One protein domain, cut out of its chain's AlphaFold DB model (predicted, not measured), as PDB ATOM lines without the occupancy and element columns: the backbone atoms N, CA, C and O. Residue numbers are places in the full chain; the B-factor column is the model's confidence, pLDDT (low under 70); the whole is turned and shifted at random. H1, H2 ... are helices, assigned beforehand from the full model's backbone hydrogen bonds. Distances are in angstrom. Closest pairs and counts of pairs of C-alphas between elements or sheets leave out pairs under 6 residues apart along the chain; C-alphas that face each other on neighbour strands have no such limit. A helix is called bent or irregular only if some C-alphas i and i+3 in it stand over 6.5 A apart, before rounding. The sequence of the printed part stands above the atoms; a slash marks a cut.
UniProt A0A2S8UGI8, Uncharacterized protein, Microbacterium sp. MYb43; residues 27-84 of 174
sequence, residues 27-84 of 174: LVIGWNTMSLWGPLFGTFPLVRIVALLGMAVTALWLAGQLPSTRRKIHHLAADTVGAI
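This is residues 27 to 84 of the 174 residues of an uncharacterized protein of Microbacterium sp. MYb43 (UniProt A0A2S8UGI8). One long straight helix, H3, makes the long axis of an open bracket: the short helices H1 and H2 fold back beneath its first part, and beyond its last residue the link of residues 65 to 72 turns the backbone toward H4, a separate arm on the same side. H1 packs on H3 near its middle, H2 meets H3 at a corner, and the space between H1 and H4 is empty. The printed part has 58 residues with four named helices, in the order H1, H2, H3, H4, and no named strand; the class is all helix. It is only just loose, close to extended, with a radius of gyration of the C-alphas of 15.1 A, and it spans 43 by 21 by 15 A.

The longest helix is H3, residues 45 to 64. It touches H1, residues 27 to 33, with residues 52 to 56 alone. The closest C-alphas of the two are those of Leu 27 and Ala 56, 6.2 A apart. H1 and H3 run opposite ways at a steep tilt of 43 degrees. H2, residues 38 to 41, touches H3 only at the corner by their link, and only just, with 3 pairs of C-alphas within 8 A; here H3 takes part with residues 47 to 48 alone. Their closest C-alphas are those of Phe 41 and Arg 48, 6.0 A apart. H1 and H2 are apart. H4, residues 73 to 84, touches no helix and is apart from H1, H2 and H3. Every pair of O i and N i+4 is within hydrogen-bond range in H1, H3 and H4; H2 is too short for such a pair, and its one pair of O i and N i+3 is not within range.

H3 runs 28.6 A from C-alpha 45 at (-3.919, 35.800, 7.643) to C-alpha 64 at (17.783, 23.777, -6.675). Before it, H1 begins at C-alpha 27 at (4.673, 33.686, -4.777) and is 9.8 A long, and H2 is 5.7 A long. After it, H4 is 16.3 A long and ends at C-alpha 84 at (2.868, 18.574, -21.800). None of the four helices is bent.

The two C-alphas farthest apart are those of Thr 43 and Thr 69, at 43.2 A. The printed part has no cut. The links from H1 to H2 and from H2 to H3 are tight, with 4 and 3 residues; the link from H3 to H4, with 8 residues, is short. The mean pLDDT of the printed part is 78.2, and the model's confidence is under 70 at residues 66 to 76 and at residue 79.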
ATOM      1  N   LEU A  27       5.075  32.539  -5.590       91.12
ATOM      2  CA  LEU A  27       4.673  33.686  -4.777       91.12
ATOM      3  C   LEU A  27       3.520  34.458  -5.424       91.12
ATOM      4  O   LEU A  27       2.524  34.733  -4.766       91.12
ATOM      5  N   VAL A  28       3.631  34.774  -6.717       92.25
ATOM      6  CA  VAL A  28       2.621  35.541  -7.458       92.25
ATOM      7  C   VAL A  28       1.309  34.768  -7.542       92.25
ATOM      8  O   VAL A  28       0.257  35.315  -7.213       92.25
ATOM      9  N   ILE A  29       1.354  33.494  -7.942       92.12
ATOM     10  CA  ILE A  29       0.150  32.659  -8.038       92.12
ATOM     11  C   ILE A  29      -0.452  32.455  -6.649       92.12
ATOM     12  O   ILE A  29      -1.651  32.665  -6.463       92.12
ATOM     13  N   GLY A  30       0.368  32.100  -5.659       88.81
ATOM     14  CA  GLY A  30      -0.074  31.886  -4.286       88.81
ATOM     15  C   GLY A  30      -0.741  33.127  -3.697       88.81
ATOM     16  O   GLY A  30      -1.809  33.014  -3.103       88.81
ATOM     17  N   TRP A  31      -0.164  34.310  -3.924       90.19
ATOM     18  CA  TRP A  31      -0.685  35.576  -3.410       90.19
ATOM     19  C   TRP A  31      -2.038  35.925  -4.030       90.19
ATOM     20  O   TRP A  31      -2.984  36.248  -3.317       90.19
ATOM     21  N   ASN A  32      -2.167  35.791  -5.353       91.19
ATOM     22  CA  ASN A  32      -3.432  36.048  -6.047       91.19
ATOM     23  C   ASN A  32      -4.517  35.027  -5.679       91.19
ATOM     24  O   ASN A  32      -5.696  35.363  -5.606       91.19
ATOM     25  N   THR A  33      -4.128  33.784  -5.401       87.50
ATOM     26  CA  THR A  33      -5.075  32.710  -5.076       87.50
ATOM     27  C   THR A  33      -5.422  32.690  -3.582       87.50
ATOM     28  O   THR A  33      -6.350  32.000  -3.188       87.50
ATOM     29  N   MET A  34      -4.741  33.472  -2.736       83.00
ATOM     30  CA  MET A  34      -4.764  33.390  -1.264       83.00
ATOM     31  C   MET A  34      -6.154  33.509  -0.618       83.00
ATOM     32  O   MET A  34      -6.379  32.990   0.479       83.00
ATOM     33  N   SER A  35      -7.098  34.158  -1.302       80.75
ATOM     34  CA  SER A  35      -8.505  34.233  -0.888       80.75
ATOM     35  C   SER A  35      -9.220  32.873  -0.974       80.75
ATOM     36  O   SER A  35      -9.986  32.520  -0.078       80.75
ATOM     37  N   LEU A  36      -8.906  32.056  -1.988       82.38
ATOM     38  CA  LEU A  36      -9.556  30.762  -2.227       82.38
ATOM     39  C   LEU A  36      -9.181  29.685  -1.198       82.38
ATOM     40  O   LEU A  36      -9.974  28.788  -0.933       82.38
ATOM     41  N   TRP A  37      -8.003  29.777  -0.577       81.25
ATOM     42  CA  TRP A  37      -7.519  28.791   0.406       81.25
ATOM     43  C   TRP A  37      -7.952  29.129   1.832       81.25
ATOM     44  O   TRP A  37      -7.512  28.492   2.791       81.25
ATOM     45  N   GLY A  38      -8.806  30.142   1.994       72.81
ATOM     46  CA  GLY A  38      -9.261  30.577   3.304       72.81
ATOM     47  C   GLY A  38      -9.934  29.508   4.167       72.81
ATOM     48  O   GLY A  38      -9.676  29.502   5.370       72.81
ATOM     49  N   PRO A  39     -10.703  28.569   3.592       80.31
ATOM     50  CA  PRO A  39     -11.223  27.423   4.334       80.31
ATOM     51  C   PRO A  39     -10.147  26.408   4.759       80.31
ATOM     52  O   PRO A  39     -10.298  25.766   5.790       80.31
ATOM     53  N   LEU A  40      -9.056  26.264   3.993       73.88
ATOM     54  CA  LEU A  40      -8.009  25.250   4.212       73.88
ATOM     55  C   LEU A  40      -7.030  25.626   5.333       73.88
ATOM     56  O   LEU A  40      -6.618  24.770   6.106       73.88
ATOM     57  N   PHE A  41      -6.655  26.903   5.418       73.44
ATOM     58  CA  PHE A  41      -5.661  27.403   6.382       73.44
ATOM     59  C   PHE A  41      -6.273  28.303   7.467       73.44
ATOM     60  O   PHE A  41      -5.555  28.941   8.239       73.44
ATOM     61  N   GLY A  42      -7.605  28.354   7.528       71.19
ATOM     62  CA  GLY A  42      -8.365  29.134   8.496       71.19
ATOM     63  C   GLY A  42      -8.402  30.637   8.207       71.19
ATOM     64  O   GLY A  42      -7.834  31.155   7.239       71.19
ATOM     65  N   THR A  43      -9.109  31.369   9.066       75.50
ATOM     66  CA  THR A  43      -9.365  32.815   8.929       75.50
ATOM     67  C   THR A  43      -8.140  33.678   9.248       75.50
ATOM     68  O   THR A  43      -8.116  34.856   8.904       75.50
ATOM     69  N   PHE A  44      -7.108  33.109   9.881       82.44
ATOM     70  CA  PHE A  44      -5.926  33.853  10.309       82.44
ATOM     71  C   PHE A  44      -4.983  34.152   9.130       82.44
ATOM     72  O   PHE A  44      -4.416  33.225   8.545       82.44
ATOM     73  N   PRO A  45      -4.738  35.433   8.798       82.06
ATOM     74  CA  PRO A  45      -3.919  35.800   7.643       82.06
ATOM     75  C   PRO A  45      -2.448  35.385   7.803       82.06
ATOM     76  O   PRO A  45      -1.821  34.991   6.822       82.06
ATOM     77  N   LEU A  46      -1.908  35.393   9.029       86.06
ATOM     78  CA  LEU A  46      -0.521  34.989   9.293       86.06
ATOM     79  C   LEU A  46      -0.247  33.532   8.900       86.06
ATOM     80  O   LEU A  46       0.779  33.254   8.285       86.06
ATOM     81  N   VAL A  47      -1.169  32.611   9.201       85.62
ATOM     82  CA  VAL A  47      -1.012  31.183   8.873       85.62
ATOM     83  C   VAL A  47      -0.893  30.996   7.363       85.62
ATOM     84  O   VAL A  47      -0.030  30.261   6.889       85.62
ATOM     85  N   ARG A  48      -1.702  31.732   6.594       84.38
ATOM     86  CA  ARG A  48      -1.668  31.700   5.128       84.38
ATOM     87  C   ARG A  48      -0.347  32.237   4.580       84.38
ATOM     88  O   ARG A  48       0.201  31.649   3.653       84.38
ATOM     89  N   ILE A  49       0.174  33.331   5.143       87.31
ATOM     90  CA  ILE A  49       1.457  33.918   4.720       87.31
ATOM     91  C   ILE A  49       2.599  32.936   4.981       87.31
ATOM     92  O   ILE A  49       3.415  32.704   4.093       87.31
ATOM     93  N   VAL A  50       2.633  32.316   6.163       89.44
ATOM     94  CA  VAL A  50       3.654  31.318   6.508       89.44
ATOM     95  C   VAL A  50       3.555  30.091   5.601       89.44
ATOM     96  O   VAL A  50       4.577  29.625   5.102       89.44
ATOM     97  N   ALA A  51       2.343  29.600   5.323       87.62
ATOM     98  CA  ALA A  51       2.132  28.484   4.402       87.62
ATOM     99  C   ALA A  51       2.619  28.811   2.979       87.62
ATOM    100  O   ALA A  51       3.317  28.005   2.363       87.62
ATOM    101  N   LEU A  52       2.316  30.013   2.481       88.75
ATOM    102  CA  LEU A  52       2.769  30.489   1.174       88.75
ATOM    103  C   LEU A  52       4.293  30.616   1.110       88.75
ATOM    104  O   LEU A  52       4.910  30.182   0.138       88.75
ATOM    105  N   LEU A  53       4.907  31.159   2.162       90.69
ATOM    106  CA  LEU A  53       6.359  31.250   2.261       90.69
ATOM    107  C   LEU A  53       6.990  29.848   2.274       90.69
ATOM    108  O   LEU A  53       7.959  29.603   1.560       90.69
ATOM    109  N   GLY A  54       6.400  28.910   3.018       89.81
ATOM    110  CA  GLY A  54       6.811  27.506   3.057       89.81
ATOM    111  C   GLY A  54       6.735  26.828   1.687       89.81
ATOM    112  O   GLY A  54       7.690  26.171   1.266       89.81
ATOM    113  N   MET A  55       5.644  27.040   0.946       87.62
ATOM    114  CA  MET A  55       5.508  26.563  -0.435       87.62
ATOM    115  C   MET A  55       6.568  27.171  -1.357       87.62
ATOM    116  O   MET A  55       7.186  26.444  -2.133       87.62
ATOM    117  N   ALA A  56       6.834  28.474  -1.248       85.69
ATOM    118  CA  ALA A  56       7.856  29.144  -2.048       85.69
ATOM    119  C   ALA A  56       9.270  28.626  -1.743       85.69
ATOM    120  O   ALA A  56      10.040  28.375  -2.670       85.69
ATOM    121  N   VAL A  57       9.601  28.394  -0.467       86.44
ATOM    122  CA  VAL A  57      10.878  27.789  -0.048       86.44
ATOM    123  C   VAL A  57      11.006  26.366  -0.586       86.44
ATOM    124  O   VAL A  57      12.054  26.002  -1.117       86.44
ATOM    125  N   THR A  58       9.931  25.580  -0.521       85.12
ATOM    126  CA  THR A  58       9.909  24.204  -1.038       85.12
ATOM    127  C   THR A  58      10.103  24.190  -2.555       85.12
ATOM    128  O   THR A  58      10.888  23.398  -3.072       85.12
ATOM    129  N   ALA A  59       9.461  25.114  -3.274       83.12
ATOM    130  CA  ALA A  59       9.660  25.298  -4.707       83.12
ATOM    131  C   ALA A  59      11.101  25.719  -5.042       83.12
ATOM    132  O   ALA A  59      11.678  25.204  -5.998       83.12
ATOM    133  N   LEU A  60      11.712  26.597  -4.241       83.19
ATOM    134  CA  LEU A  60      13.116  26.999  -4.390       83.19
ATOM    135  C   LEU A  60      14.078  25.826  -4.189       83.19
ATOM    136  O   LEU A  60      15.045  25.670  -4.941       83.19
ATOM    137  N   TRP A  61      13.798  25.004  -3.180       82.88
ATOM    138  CA  TRP A  61      14.570  23.813  -2.860       82.88
ATOM    139  C   TRP A  61      14.469  22.770  -3.984       82.88
ATOM    140  O   TRP A  61      15.496  22.346  -4.517       82.88
ATOM    141  N   LEU A  62      13.252  22.464  -4.449       82.50
ATOM    142  CA  LEU A  62      12.999  21.601  -5.611       82.50
ATOM    143  C   LEU A  62      13.692  22.127  -6.874       82.50
ATOM    144  O   LEU A  62      14.356  21.370  -7.584       82.50
ATOM    145  N   ALA A  63      13.598  23.433  -7.133       77.69
ATOM    146  CA  ALA A  63      14.267  24.082  -8.255       77.69
ATOM    147  C   ALA A  63      15.803  23.992  -8.157       77.69
ATOM    148  O   ALA A  63      16.491  23.936  -9.178       77.69
ATOM    149  N   GLY A  64      16.353  23.962  -6.939       70.00
ATOM    150  CA  GLY A  64      17.783  23.777  -6.675       70.00
ATOM    151  C   GLY A  64      18.281  22.359  -6.927       70.00
ATOM    152  O   GLY A  64      19.430  22.183  -7.346       70.00
ATOM    153  N   GLN A  65      17.403  21.372  -6.755       76.31
ATOM    154  CA  GLN A  65      17.696  19.963  -7.000       76.31
ATOM    155  C   GLN A  65      17.824  19.632  -8.499       76.31
ATOM    156  O   GLN A  65      18.308  18.555  -8.852       76.31
ATOM    157  N   LEU A  66      17.441  20.548  -9.402       67.12
ATOM    158  CA  LEU A  66      17.588  20.323 -10.838       67.12
ATOM    159  C   LEU A  66      19.074  20.245 -11.266       67.12
ATOM    160  O   LEU A  66      19.852  21.177 -10.998       67.12
ATOM    161  N   PRO A  67      19.466  19.167 -11.987       61.59
ATOM    162  CA  PRO A  67      20.824  18.973 -12.490       61.59
ATOM    163  C   PRO A  67      21.298  20.150 -13.347       61.59
ATOM    164  O   PRO A  67      20.518  20.714 -14.115       61.59
ATOM    165  N   SER A  68      22.593  20.479 -13.271       57.00
ATOM    166  CA  SER A  68      23.206  21.622 -13.974       57.00
ATOM    167  C   SER A  68      22.895  21.663 -15.480       57.00
ATOM    168  O   SER A  68      22.624  22.729 -16.031       57.00
ATOM    169  N   THR A  69      22.801  20.498 -16.129       57.47
ATOM    170  CA  THR A  69      22.441  20.353 -17.551       57.47
ATOM    171  C   THR A  69      21.057  20.927 -17.886       57.47
ATOM    172  O   THR A  69      20.856  21.443 -18.982       57.47
ATOM    173  N   ARG A  70      20.113  20.906 -16.932       52.84
ATOM    174  CA  ARG A  70      18.733  21.405 -17.084       52.84
ATOM    175  C   ARG A  70      18.521  22.813 -16.515       52.84
ATOM    176  O   ARG A  70      17.403  23.312 -16.520       52.84
ATOM    177  N   ARG A  71      19.573  23.495 -16.043       58.62
ATOM    178  CA  ARG A  71      19.466  24.855 -15.468       58.62
ATOM    179  C   ARG A  71      19.335  25.967 -16.511       58.62
ATOM    180  O   ARG A  71      19.107  27.123 -16.153       58.62
ATOM    181  N   LYS A  72      19.479  25.651 -17.800       63.34
ATOM    182  CA  LYS A  72      19.233  26.611 -18.878       63.34
ATOM    183  C   LYS A  72      17.728  26.722 -19.136       63.34
ATOM    184  O   LYS A  72      17.073  25.727 -19.432       63.34
ATOM    185  N   ILE A  73      17.205  27.947 -19.070       60.91
ATOM    186  CA  ILE A  73      15.765  28.255 -19.157       60.91
ATOM    187  C   ILE A  73      15.137  27.693 -20.444       60.91
ATOM    188  O   ILE A  73      14.032  27.170 -20.401       60.91
ATOM    189  N   HIS A  74      15.858  27.734 -21.569       68.81
ATOM    190  CA  HIS A  74      15.369  27.205 -22.847       68.81
ATOM    191  C   HIS A  74      15.209  25.682 -22.852       68.81
ATOM    192  O   HIS A  74      14.223  25.188 -23.382       68.81
ATOM    193  N   HIS A  75      16.133  24.935 -22.238       67.75
ATOM    194  CA  HIS A  75      15.986  23.483 -22.116       67.75
ATOM    195  C   HIS A  75      14.854  23.131 -21.160       67.75
ATOM    196  O   HIS A  75      14.091  22.223 -21.446       67.75
ATOM    197  N   LEU A  76      14.697  23.891 -20.072       69.06
ATOM    198  CA  LEU A  76      13.586  23.697 -19.148       69.06
ATOM    199  C   LEU A  76      12.241  23.947 -19.842       69.06
ATOM    200  O   LEU A  76      11.342  23.123 -19.737       69.06
ATOM    201  N   ALA A  77      12.112  25.040 -20.598       71.25
ATOM    202  CA  ALA A  77      10.902  25.352 -21.355       71.25
ATOM    203  C   ALA A  77      10.608  24.283 -22.419       71.25
ATOM    204  O   ALA A  77       9.482  23.806 -22.496       71.25
ATOM    205  N   ALA A  78      11.621  23.857 -23.180       74.31
ATOM    206  CA  ALA A  78      11.480  22.796 -24.174       74.31
ATOM    207  C   ALA A  78      11.093  21.450 -23.540       74.31
ATOM    208  O   ALA A  78      10.199  20.785 -24.053       74.31
ATOM    209  N   ASP A  79      11.692  21.082 -22.404       69.69
ATOM    210  CA  ASP A  79      11.332  19.882 -21.639       69.69
ATOM    211  C   ASP A  79       9.901  19.981 -21.094       69.69
ATOM    212  O   ASP A  79       9.173  18.995 -21.108       69.69
ATOM    213  N   THR A  80       9.476  21.160 -20.629       74.31
ATOM    214  CA  THR A  80       8.127  21.366 -20.074       74.31
ATOM    215  C   THR A  80       7.075  21.276 -21.174       74.31
ATOM    216  O   THR A  80       6.088  20.559 -21.032       74.31
ATOM    217  N   VAL A  81       7.306  21.952 -22.303       76.88
ATOM    218  CA  VAL A  81       6.444  21.863 -23.489       76.88
ATOM    219  C   VAL A  81       6.439  20.437 -24.026       76.88
ATOM    220  O   VAL A  81       5.375  19.910 -24.321       76.88
ATOM    221  N   GLY A  82       7.599  19.783 -24.085       70.62
ATOM    222  CA  GLY A  82       7.727  18.385 -24.474       70.62
ATOM    223  C   GLY A  82       6.959  17.446 -23.547       70.62
ATOM    224  O   GLY A  82       6.273  16.563 -24.036       70.62
ATOM    225  N   ALA A  83       7.000  17.659 -22.231       74.06
ATOM    226  CA  ALA A  83       6.276  16.846 -21.256       74.06
ATOM    227  C   ALA A  83       4.754  17.046 -21.322       74.06
ATOM    228  O   ALA A  83       4.006  16.096 -21.098       74.06
ATOM    229  N   ILE A  84       4.294  18.263 -21.630       78.62
ATOM    230  CA  ILE A  84       2.868  18.574 -21.800       78.62
ATOM    231  C   ILE A  84       2.356  18.042 -23.144       78.62
ATOM    232  O   ILE A  84       1.285  17.445 -23.200       78.62
TER     233      ILE A  84